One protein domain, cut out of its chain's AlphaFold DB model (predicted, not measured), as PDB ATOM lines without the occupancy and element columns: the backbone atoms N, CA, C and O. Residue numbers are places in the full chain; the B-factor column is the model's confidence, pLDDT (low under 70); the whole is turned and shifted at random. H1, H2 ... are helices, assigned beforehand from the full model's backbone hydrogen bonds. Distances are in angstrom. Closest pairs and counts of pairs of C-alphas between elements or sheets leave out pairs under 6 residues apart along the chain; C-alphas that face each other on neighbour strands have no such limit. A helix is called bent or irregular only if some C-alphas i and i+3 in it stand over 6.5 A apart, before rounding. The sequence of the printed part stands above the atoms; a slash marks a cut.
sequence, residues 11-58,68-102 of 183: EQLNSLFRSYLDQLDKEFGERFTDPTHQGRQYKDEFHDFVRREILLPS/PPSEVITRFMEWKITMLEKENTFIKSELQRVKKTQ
ATOM      1  N   GLU A  11     204.866 200.239 305.145       69.69
ATOM      2  CA  GLU A  11     205.637 200.841 304.047       69.69
ATOM      3  C   GLU A  11     206.514 201.994 304.540       69.69
ATOM      4  O   GLU A  11     207.703 202.058 304.219       69.69
ATOM      5  N   GLN A  12     205.959 202.869 305.384       73.31
ATOM      6  CA  GLN A  12     206.696 203.947 306.041       73.31
ATOM      7  C   GLN A  12     207.790 203.389 306.952       73.31
ATOM      8  O   GLN A  12     208.916 203.888 306.937       73.31
ATOM      9  N   LEU A  13     207.486 202.318 307.689       73.00
ATOM     10  CA  LEU A  13     208.448 201.628 308.540       73.00
ATOM     11  C   LEU A  13     209.611 201.050 307.714       73.00
ATOM     12  O   LEU A  13     210.777 201.301 308.017       73.00
ATOM     13  N   ASN A  14     209.304 200.350 306.619       71.25
ATOM     14  CA  ASN A  14     210.302 199.830 305.681       71.25
ATOM     15  C   ASN A  14     211.190 200.934 305.094       71.25
ATOM     16  O   ASN A  14     212.410 200.780 305.029       71.25
ATOM     17  N   SER A  15     210.590 202.051 304.673       76.62
ATOM     18  CA  SER A  15     211.331 203.196 304.142       76.62
ATOM     19  C   SER A  15     212.270 203.797 305.190       76.62
ATOM     20  O   SER A  15     213.407 204.142 304.868       76.62
ATOM     21  N   LEU A  16     211.821 203.895 306.444       77.19
ATOM     22  CA  LEU A  16     212.616 204.421 307.549       77.19
ATOM     23  C   LEU A  16     213.823 203.523 307.844       77.19
ATOM     24  O   LEU A  16     214.946 204.015 307.941       77.19
ATOM     25  N   PHE A  17     213.624 202.206 307.889       75.50
ATOM     26  CA  PHE A  17     214.718 201.258 308.096       75.50
ATOM     27  C   PHE A  17     215.713 201.215 306.935       75.50
ATOM     28  O   PHE A  17     216.914 201.136 307.180       75.50
ATOM     29  N   ARG A  18     215.253 201.331 305.683       74.38
ATOM     30  CA  ARG A  18     216.144 201.447 304.516       74.38
ATOM     31  C   ARG A  18     216.978 202.722 304.556       74.38
ATOM     32  O   ARG A  18     218.188 202.650 304.387       74.38
ATOM     33  N   SER A  19     216.359 203.864 304.859       80.44
ATOM     34  CA  SER A  19     217.097 205.119 305.040       80.44
ATOM     35  C   SER A  19     218.122 205.014 306.170       80.44
ATOM     36  O   SER A  19     219.199 205.601 306.087       80.44
ATOM     37  N   TYR A  20     217.792 204.273 307.229       74.44
ATOM     38  CA  TYR A  20     218.699 204.052 308.343       74.44
ATOM     39  C   TYR A  20     219.869 203.131 307.969       74.44
ATOM     40  O   TYR A  20     221.003 203.408 308.349       74.44
ATOM     41  N   LEU A  21     219.625 202.082 307.175       69.31
ATOM     42  CA  LEU A  21     220.681 201.250 306.586       69.31
ATOM     43  C   LEU A  21     221.635 202.083 305.727       69.31
ATOM     44  O   LEU A  21     222.843 201.989 305.911       69.31
ATOM     45  N   ASP A  22     221.109 202.948 304.860       74.56
ATOM     46  CA  ASP A  22     221.933 203.828 304.022       74.56
ATOM     47  C   ASP A  22     222.773 204.802 304.860       74.56
ATOM     48  O   ASP A  22     223.915 205.115 304.513       74.56
ATOM     49  N   GLN A  23     222.224 205.294 305.974       76.50
ATOM     50  CA  GLN A  23     222.957 206.156 306.896       76.50
ATOM     51  C   GLN A  23     224.071 205.394 307.615       76.50
ATOM     52  O   GLN A  23     225.191 205.894 307.677       76.50
ATOM     53  N   LEU A  24     223.800 204.181 308.107       67.25
ATOM     54  CA  LEU A  24     224.830 203.328 308.696       67.25
ATOM     55  C   LEU A  24     225.904 202.975 307.664       67.25
ATOM     56  O   LEU A  24     227.084 202.990 307.990       67.25
ATOM     57  N   ASP A  25     225.536 202.734 306.410       67.31
ATOM     58  CA  ASP A  25     226.491 202.452 305.339       67.31
ATOM     59  C   ASP A  25     227.410 203.631 305.041       67.31
ATOM     60  O   ASP A  25     228.601 203.427 304.804       67.31
ATOM     61  N   LYS A  26     226.901 204.862 305.123       72.25
ATOM     62  CA  LYS A  26     227.723 206.075 305.022       72.25
ATOM     63  C   LYS A  26     228.586 206.275 306.262       72.25
ATOM     64  O   LYS A  26     229.797 206.436 306.146       72.25
ATOM     65  N   GLU A  27     227.993 206.213 307.451       66.12
ATOM     66  CA  GLU A  27     228.703 206.443 308.712       66.12
ATOM     67  C   GLU A  27     229.791 205.394 308.956       66.12
ATOM     68  O   GLU A  27     230.898 205.744 309.359       66.12
ATOM     69  N   PHE A  28     229.523 204.119 308.670       62.06
ATOM     70  CA  PHE A  28     230.509 203.046 308.787       62.06
ATOM     71  C   PHE A  28     231.432 202.953 307.568       62.06
ATOM     72  O   PHE A  28     232.600 202.610 307.736       62.06
ATOM     73  N   GLY A  29     230.963 203.277 306.361       57.22
ATOM     74  CA  GLY A  29     231.798 203.309 305.158       57.22
ATOM     75  C   GLY A  29     232.888 204.382 305.220       57.22
ATOM     76  O   GLY A  29     234.009 204.138 304.776       57.22
ATOM     77  N   GLU A  30     232.594 205.537 305.822       56.56
ATOM     78  CA  GLU A  30     233.547 206.646 305.953       56.56
ATOM     79  C   GLU A  30     234.438 206.546 307.196       56.56
ATOM     80  O   GLU A  30     235.599 206.951 307.158       56.56
ATOM     81  N   ARG A  31     233.932 206.008 308.315       52.09
ATOM     82  CA  ARG A  31     234.682 206.008 309.584       52.09
ATOM     83  C   ARG A  31     235.601 204.801 309.778       52.09
ATOM     84  O   ARG A  31     236.402 204.821 310.711       52.09
ATOM     85  N   PHE A  32     235.486 203.754 308.959       45.78
ATOM     86  CA  PHE A  32     235.994 202.437 309.340       45.78
ATOM     87  C   PHE A  32     236.702 201.661 308.185       45.78
ATOM     88  O   PHE A  32     236.279 200.577 307.779       45.78
ATOM     89  N   THR A  33     237.839 202.178 307.682       48.62
ATOM     90  CA  THR A  33     238.819 201.432 306.841       48.62
ATOM     91  C   THR A  33     239.838 200.600 307.637       48.62
ATOM     92  O   THR A  33     240.632 199.872 307.040       48.62
ATOM     93  N   ASP A  34     239.844 200.676 308.968       47.25
ATOM     94  CA  ASP A  34     240.717 199.868 309.830       47.25
ATOM     95  C   ASP A  34     240.155 198.419 309.977       47.25
ATOM     96  O   ASP A  34     239.001 198.128 309.654       47.25
ATOM     97  N   PRO A  35     240.931 197.410 310.390       48.59
ATOM     98  CA  PRO A  35     240.431 196.035 310.558       48.59
ATOM     99  C   PRO A  35     239.927 195.707 311.973       48.59
ATOM    100  O   PRO A  35     239.440 194.607 312.209       48.59
ATOM    101  N   THR A  36     240.028 196.623 312.936       60.47
ATOM    102  CA  THR A  36     239.735 196.391 314.372       60.47
ATOM    103  C   THR A  36     238.236 196.440 314.731       60.47
ATOM    104  O   THR A  36     237.857 196.642 315.880       60.47
ATOM    105  N   HIS A  37     237.354 196.329 313.740       58.09
ATOM    106  CA  HIS A  37     236.155 197.160 313.651       58.09
ATOM    107  C   HIS A  37     234.848 196.561 314.185       58.09
ATOM    108  O   HIS A  37     234.110 195.902 313.453       58.09
ATOM    109  N   GLN A  38     234.486 196.946 315.415       60.50
ATOM    110  CA  GLN A  38     233.130 196.787 315.968       60.50
ATOM    111  C   GLN A  38     232.039 197.412 315.074       60.50
ATOM    112  O   GLN A  38     230.933 196.894 315.013       60.50
ATOM    113  N   GLY A  39     232.358 198.455 314.292       62.00
ATOM    114  CA  GLY A  39     231.413 199.064 313.346       62.00
ATOM    115  C   GLY A  39     230.902 198.110 312.255       62.00
ATOM    116  O   GLY A  39     229.731 198.173 311.891       62.00
ATOM    117  N   ARG A  40     231.732 197.163 311.785       65.69
ATOM    118  CA  ARG A  40     231.272 196.124 310.841       65.69
ATOM    119  C   ARG A  40     230.332 195.129 311.517       65.69
ATOM    120  O   ARG A  40     229.291 194.817 310.959       65.69
ATOM    121  N   GLN A  41     230.654 194.717 312.744       71.19
ATOM    122  CA  GLN A  41     229.785 193.838 313.535       71.19
ATOM    123  C   GLN A  41     228.421 194.491 313.801       71.19
ATOM    124  O   GLN A  41     227.397 193.833 313.688       71.19
ATOM    125  N   TYR A  42     228.388 195.798 314.074       70.75
ATOM    126  CA  TYR A  42     227.145 196.545 314.293       70.75
ATOM    127  C   TYR A  42     226.277 196.652 313.041       70.75
ATOM    128  O   TYR A  42     225.054 196.531 313.134       70.75
ATOM    129  N   LYS A  43     226.899 196.836 311.871       71.56
ATOM    130  CA  LYS A  43     226.205 196.781 310.584       71.56
ATOM    131  C   LYS A  43     225.602 195.393 310.340       71.56
ATOM    132  O   LYS A  43     224.420 195.303 310.017       71.56
ATOM    133  N   ASP A  44     226.376 194.331 310.541       75.25
ATOM    134  CA  ASP A  44     225.914 192.954 310.329       75.25
ATOM    135  C   ASP A  44     224.779 192.577 311.302       75.25
ATOM    136  O   ASP A  44     223.752 192.054 310.871       75.25
ATOM    137  N   GLU A  45     224.906 192.920 312.593       78.44
ATOM    138  CA  GLU A  45     223.858 192.717 313.609       78.44
ATOM    139  C   GLU A  45     222.556 193.454 313.244       78.44
ATOM    140  O   GLU A  45     221.462 192.917 313.434       78.44
ATOM    141  N   PHE A  46     222.653 194.662 312.679       75.06
ATOM    142  CA  PHE A  46     221.479 195.419 312.247       75.06
ATOM    143  C   PHE A  46     220.826 194.842 310.988       75.06
ATOM    144  O   PHE A  46     219.603 194.738 310.924       75.06
ATOM    145  N   HIS A  47     221.615 194.432 309.993       74.25
ATOM    146  CA  HIS A  47     221.081 193.743 308.815       74.25
ATOM    147  C   HIS A  47     220.338 192.463 309.202       74.25
ATOM    148  O   HIS A  47     219.285 192.169 308.635       74.25
ATOM    149  N   ASP A  48     220.857 191.725 310.181       77.38
ATOM    150  CA  ASP A  48     220.203 190.543 310.726       77.38
ATOM    151  C   ASP A  48     218.900 190.880 311.460       77.38
ATOM    152  O   ASP A  48     217.905 190.184 311.256       77.38
ATOM    153  N   PHE A  49     218.867 191.960 312.250       77.81
ATOM    154  CA  PHE A  49     217.633 192.475 312.853       77.81
ATOM    155  C   PHE A  49     216.594 192.815 311.777       77.81
ATOM    156  O   PHE A  49     215.465 192.331 311.829       77.81
ATOM    157  N   VAL A  50     216.987 193.572 310.747       72.44
ATOM    158  CA  VAL A  50     216.077 193.969 309.665       72.44
ATOM    159  C   VAL A  50     215.565 192.762 308.885       72.44
ATOM    160  O   VAL A  50     214.386 192.705 308.537       72.44
ATOM    161  N   ARG A  51     216.422 191.764 308.649       72.88
ATOM    162  CA  ARG A  51     216.021 190.516 307.997       72.88
ATOM    163  C   ARG A  51     215.008 189.723 308.828       72.88
ATOM    164  O   ARG A  51     214.124 189.114 308.251       72.88
ATOM    165  N   ARG A  52     215.149 189.688 310.153       72.06
ATOM    166  CA  ARG A  52     214.270 188.891 311.026       72.06
ATOM    167  C   ARG A  52     212.939 189.577 311.311       72.06
ATOM    168  O   ARG A  52     211.916 188.906 311.327       72.06
ATOM    169  N   GLU A  53     212.966 190.887 311.534       69.38
ATOM    170  CA  GLU A  53     211.820 191.627 312.078       69.38
ATOM    171  C   GLU A  53     211.012 192.385 311.014       69.38
ATOM    172  O   GLU A  53     209.851 192.702 311.247       69.38
ATOM    173  N   ILE A  54     211.601 192.706 309.851       63.62
ATOM    174  CA  ILE A  54     210.981 193.606 308.857       63.62
ATOM    175  C   ILE A  54     210.853 192.947 307.483       63.62
ATOM    176  O   ILE A  54     209.788 192.984 306.866       63.62
ATOM    177  N   LEU A  55     211.933 192.344 306.985       62.09
ATOM    178  CA  LEU A  55     211.918 191.608 305.724       62.09
ATOM    179  C   LEU A  55     211.419 190.187 305.986       62.09
ATOM    180  O   LEU A  55     212.211 189.250 306.057       62.09
ATOM    181  N   LEU A  56     210.103 190.008 306.107       54.22
ATOM    182  CA  LEU A  56     209.541 188.663 306.000       54.22
ATOM    183  C   LEU A  56     210.020 187.996 304.699       54.22
ATOM    184  O   LEU A  56     210.163 188.679 303.676       54.22
ATOM    185  N   PRO A  57     210.283 186.674 304.729       43.62
ATOM    186  CA  PRO A  57     210.657 185.922 303.543       43.62
ATOM    187  C   PRO A  57     209.625 186.194 302.453       43.62
ATOM    188  O   PRO A  57     208.423 186.199 302.708       43.62
ATOM    189  N   SER A  58     210.095 186.426 301.232       46.47
ATOM    190  CA  SER A  58     209.270 186.754 300.065       46.47
ATOM    191  C   SER A  58     208.231 185.678 299.686       46.47
ATOM    192  O   SER A  58     207.501 185.862 298.717       46.47
ATOM    193  N   PRO A  68     202.985 193.842 314.961       73.44
ATOM    194  CA  PRO A  68     202.508 195.175 314.628       73.44
ATOM    195  C   PRO A  68     203.671 196.184 314.578       73.44
ATOM    196  O   PRO A  68     204.629 196.053 315.345       73.44
ATOM    197  N   PRO A  69     203.608 197.220 313.716       67.88
ATOM    198  CA  PRO A  69     204.695 198.189 313.538       67.88
ATOM    199  C   PRO A  69     205.227 198.791 314.845       67.88
ATOM    200  O   PRO A  69     206.425 199.030 314.977       67.88
ATOM    201  N   SER A  70     204.352 198.993 315.834       73.12
ATOM    202  CA  SER A  70     204.713 199.462 317.174       73.12
ATOM    203  C   SER A  70     205.643 198.502 317.925       73.12
ATOM    204  O   SER A  70     206.591 198.956 318.559       73.12
ATOM    205  N   GLU A  71     205.428 197.188 317.839       76.19
ATOM    206  CA  GLU A  71     206.310 196.183 318.450       76.19
ATOM    207  C   GLU A  71     207.675 196.140 317.765       76.19
ATOM    208  O   GLU A  71     208.701 196.071 318.442       76.19
ATOM    209  N   VAL A  72     207.701 196.240 316.433       73.94
ATOM    210  CA  VAL A  72     208.951 196.272 315.658       73.94
ATOM    211  C   VAL A  72     209.782 197.505 316.024       73.94
ATOM    212  O   VAL A  72     210.997 197.408 316.200       73.94
ATOM    213  N   ILE A  73     209.135 198.661 316.204       76.25
ATOM    214  CA  ILE A  73     209.792 199.883 316.685       76.25
ATOM    215  C   ILE A  73     210.335 199.682 318.103       76.25
ATOM    216  O   ILE A  73     211.487 200.029 318.355       76.25
ATOM    217  N   THR A  74     209.556 199.094 319.016       78.69
ATOM    218  CA  THR A  74     210.014 198.814 320.387       78.69
ATOM    219  C   THR A  74     211.264 197.935 320.387       78.69
ATOM    220  O   THR A  74     212.281 198.328 320.959       78.69
ATOM    221  N   ARG A  75     211.250 196.812 319.659       77.62
ATOM    222  CA  ARG A  75     212.413 195.914 319.539       77.62
ATOM    223  C   ARG A  75     213.616 196.599 318.895       77.62
ATOM    224  O   ARG A  75     214.753 196.357 319.294       77.62
ATOM    225  N   PHE A  76     213.388 197.483 317.922       81.06
ATOM    226  CA  PHE A  76     214.462 198.279 317.331       81.06
ATOM    227  C   PHE A  76     215.104 199.224 318.353       81.06
ATOM    228  O   PHE A  76     216.331 199.336 318.402       81.06
ATOM    229  N   MET A  77     214.298 199.886 319.185       80.06
ATOM    230  CA  MET A  77     214.800 200.776 320.234       80.06
ATOM    231  C   MET A  77     215.568 199.994 321.309       80.06
ATOM    232  O   MET A  77     216.644 200.425 321.718       80.06
ATOM    233  N   GLU A  78     215.084 198.816 321.708       82.69
ATOM    234  CA  GLU A  78     215.791 197.908 322.624       82.69
ATOM    235  C   GLU A  78     217.132 197.434 322.049       82.69
ATOM    236  O   GLU A  78     218.164 197.465 322.734       82.69
ATOM    237  N   TRP A  79     217.151 197.058 320.766       83.31
ATOM    238  CA  TRP A  79     218.385 196.717 320.065       83.31
ATOM    239  C   TRP A  79     219.356 197.903 320.077       83.31
ATOM    240  O   TRP A  79     220.521 197.746 320.441       83.31
ATOM    241  N   LYS A  80     218.880 199.118 319.775       78.12
ATOM    242  CA  LYS A  80     219.704 200.332 319.812       78.12
ATOM    243  C   LYS A  80     220.322 200.612 321.173       78.12
ATOM    244  O   LYS A  80     221.512 200.922 321.233       78.12
ATOM    245  N   ILE A  81     219.541 200.483 322.240       82.44
ATOM    246  CA  ILE A  81     220.026 200.640 323.614       82.44
ATOM    247  C   ILE A  81     221.147 199.631 323.883       82.44
ATOM    248  O   ILE A  81     222.235 200.024 324.299       82.44
ATOM    249  N   THR A  82     220.930 198.362 323.533       82.12
ATOM    250  CA  THR A  82     221.930 197.295 323.694       82.12
ATOM    251  C   THR A  82     223.243 197.619 322.973       82.12
ATOM    252  O   THR A  82     224.331 197.419 323.518       82.12
ATOM    253  N   MET A  83     223.175 198.152 321.750       78.62
ATOM    254  CA  MET A  83     224.375 198.524 320.992       78.62
ATOM    255  C   MET A  83     225.142 199.677 321.643       78.62
ATOM    256  O   MET A  83     226.368 199.617 321.752       78.62
ATOM    257  N   LEU A  84     224.428 200.693 322.128       77.25
ATOM    258  CA  LEU A  84     225.034 201.813 322.846       77.25
ATOM    259  C   LEU A  84     225.692 201.359 324.157       77.25
ATOM    260  O   LEU A  84     226.760 201.856 324.515       77.25
ATOM    261  N   GLU A  85     225.110 200.391 324.863       81.50
ATOM    262  CA  GLU A  85     225.702 199.812 326.076       81.50
ATOM    263  C   GLU A  85     226.997 199.037 325.789       81.50
ATOM    264  O   GLU A  85     227.984 199.184 326.527       81.50
ATOM    265  N   LYS A  86     227.031 198.255 324.699       81.31
ATOM    266  CA  LYS A  86     228.249 197.568 324.226       81.31
ATOM    267  C   LYS A  86     229.360 198.575 323.918       81.31
ATOM    268  O   LYS A  86     230.483 198.421 324.403       81.31
ATOM    269  N   GLU A  87     229.042 199.638 323.182       77.56
ATOM    270  CA  GLU A  87     229.994 200.702 322.849       77.56
ATOM    271  C   GLU A  87     230.494 201.437 324.102       77.56
ATOM    272  O   GLU A  87     231.696 201.643 324.274       77.56
ATOM    273  N   ASN A  88     229.600 201.759 325.039       80.38
ATOM    274  CA  ASN A  88     229.968 202.408 326.296       80.38
ATOM    275  C   ASN A  88     230.929 201.535 327.122       80.38
ATOM    276  O   ASN A  88     231.907 202.028 327.690       80.38
ATOM    277  N   THR A  89     230.685 200.225 327.151       82.81
ATOM    278  CA  THR A  89     231.556 199.247 327.817       82.81
ATOM    279  C   THR A  89     232.931 199.179 327.153       82.81
ATOM    280  O   THR A  89     233.953 199.200 327.846       82.81
ATOM    281  N   PHE A  90     232.976 199.173 325.820       80.94
ATOM    282  CA  PHE A  90     234.227 199.219 325.070       80.94
ATOM    283  C   PHE A  90     235.024 200.495 325.372       80.94
ATOM    284  O   PHE A  90     236.182 200.408 325.785       80.94
ATOM    285  N   ILE A  91     234.392 201.669 325.288       81.81
ATOM    286  CA  ILE A  91     235.031 202.956 325.598       81.81
ATOM    287  C   ILE A  91     235.563 202.970 327.035       81.81
ATOM    288  O   ILE A  91     236.689 203.406 327.271       81.81
ATOM    289  N   LYS A  92     234.801 202.452 328.008       80.62
ATOM    290  CA  LYS A  92     235.261 202.325 329.400       80.62
ATOM    291  C   LYS A  92     236.505 201.441 329.516       80.62
ATOM    292  O   LYS A  92     237.426 201.796 330.254       80.62
ATOM    293  N   SER A  93     236.550 200.321 328.794       80.50
ATOM    294  CA  SER A  93     237.706 199.415 328.794       80.50
ATOM    295  C   SER A  93     238.951 200.070 328.183       80.50
ATOM    296  O   SER A  93     240.032 200.023 328.774       80.50
ATOM    297  N   GLU A  94     238.785 200.792 327.075       81.88
ATOM    298  CA  GLU A  94     239.865 201.522 326.415       81.88
ATOM    299  C   GLU A  94     240.360 202.689 327.272       81.88
ATOM    300  O   GLU A  94     241.565 202.874 327.441       81.88
ATOM    301  N   LEU A  95     239.452 203.421 327.921       83.06
ATOM    302  CA  LEU A  95     239.805 204.477 328.868       83.06
ATOM    303  C   LEU A  95     240.634 203.924 330.039       83.06
ATOM    304  O   LEU A  95     241.613 204.545 330.454       83.06
ATOM    305  N   GLN A  96     240.278 202.750 330.571       80.75
ATOM    306  CA  GLN A  96     241.084 202.084 331.597       80.75
ATOM    307  C   GLN A  96     242.458 201.666 331.067       80.75
ATOM    308  O   GLN A  96     243.453 201.824 331.779       80.75
ATOM    309  N   ARG A  97     242.537 201.162 329.832       80.31
ATOM    310  CA  ARG A  97     243.801 200.788 329.184       80.31
ATOM    311  C   ARG A  97     244.726 201.994 329.034       80.31
ATOM    312  O   ARG A  97     245.893 201.906 329.412       80.31
ATOM    313  N   VAL A  98     244.198 203.128 328.577       81.75
ATOM    314  CA  VAL A  98     244.939 204.395 328.458       81.75
ATOM    315  C   VAL A  98     245.396 204.901 329.830       81.75
ATOM    316  O   VAL A  98     246.558 205.259 329.998       81.75
ATOM    317  N   LYS A  99     244.531 204.856 330.853       80.19
ATOM    318  CA  LYS A  99     244.909 205.239 332.227       80.19
ATOM    319  C   LYS A  99     246.028 204.365 332.802       80.19
ATOM    320  O   LYS A  99     246.908 204.884 333.475       80.19
ATOM    321  N   LYS A 100     246.023 203.057 332.524       76.38
ATOM    322  CA  LYS A 100     247.079 202.120 332.957       76.38
ATOM    323  C   LYS A 100     248.392 202.282 332.189       76.38
ATOM    324  O   LYS A 100     249.431 201.869 332.687       76.38
ATOM    325  N   THR A 101     248.347 202.848 330.983       62.41
ATOM    326  CA  THR A 101     249.524 203.074 330.128       62.41
ATOM    327  C   THR A 101     250.099 204.483 330.250       62.41
ATOM    328  O   THR A 101     251.059 204.798 329.548       62.41
ATOM    329  N   GLN A 102     249.595 205.317 331.173       53.50
ATOM    330  CA  GLN A 102     250.337 206.511 331.570       53.50
ATOM    331  C   GLN A 102     251.689 206.083 332.161       53.50
ATOM    332  O   GLN A 102     251.710 205.300 333.115       53.50
TER     333      GLN A 102
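Overview. This is residues 11 to 58 and 68 to 102 of the 183 residues of an uncharacterized protein of Hypoxylon sp. CI-4A (UniProt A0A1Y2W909). A helical hairpin, H1 and H2, has one much longer helix, H3, running along it nearly in line with both, and the far part of H3, residues 91 to 100, sticks out beyond the hairpin as a free arm. The contacts between the hairpin and H3 are few, and H2 comes between H1 and H3 in the order of contacts, for H2 touches both. The printed part has 83 residues with three named helices, in the order H1, H2, H3, and no named strand; the class is all helix. The whole is loose, with a radius of gyration of the C-alphas of 15.6 A, and it spans 54 by 26 by 19 A, the arm of H3 adding to the length.

Along the chain. H1 is residues 11 to 31 and measures 30.0 A from first to last C-alpha; it begins at C-alpha 11, at (205.637, 200.841, 304.047). After a short link of 6 residues, H2 is residues 38 to 53, 22.3 A long, beginning at C-alpha 38, at (233.130, 196.787, 315.968). H3 is residues 69 to 100, 46.8 A long, and ends at C-alpha 100, at (247.079, 202.120, 332.957). None of the three helices is bent or irregular.

Arrangement. H1 and H2 form a helical hairpin: they touch, and their closest C-alphas, those of Phe 28 and Gly 39, are 6.1 A apart. They run opposite ways at a shallow tilt of 13 degrees. H2 and H3 only just touch, with 3 pairs of C-alphas within 8 A; the closest C-alphas are those of Glu 53 and Val 72, 6.5 A apart. H3 touches H2 with residues 72 to 83 alone. H2 and H3 run opposite ways at a shallow tilt of 15 degrees. H1 and H3 are close but not clearly touching, their closest C-alphas being those of Leu 13 and Pro 69, 7.1 A apart. These two run the same way at a shallow tilt of 17 degrees. In H1, H2 and H3 every O i to N i+4 pair is within hydrogen-bond range.

Size, cuts and confidence. The outline is a rod, and the two C-alphas farthest apart, those of Ser 58 and Gln 102, are 55.4 A apart. Residues 91 to 102, of which 91 to 100 belong to H3, stand free; the body without them spans 37 by 23 by 19 A. Residues 59 to 67 are not printed, and C-alphas 58 and 68 are 18.1 A apart across this cut, which falls in the link from H2 to H3. The mean pLDDT of the printed part is 71.4, and 27 residues are under 70, among them residues 27 to 40 and residues 53 to 58.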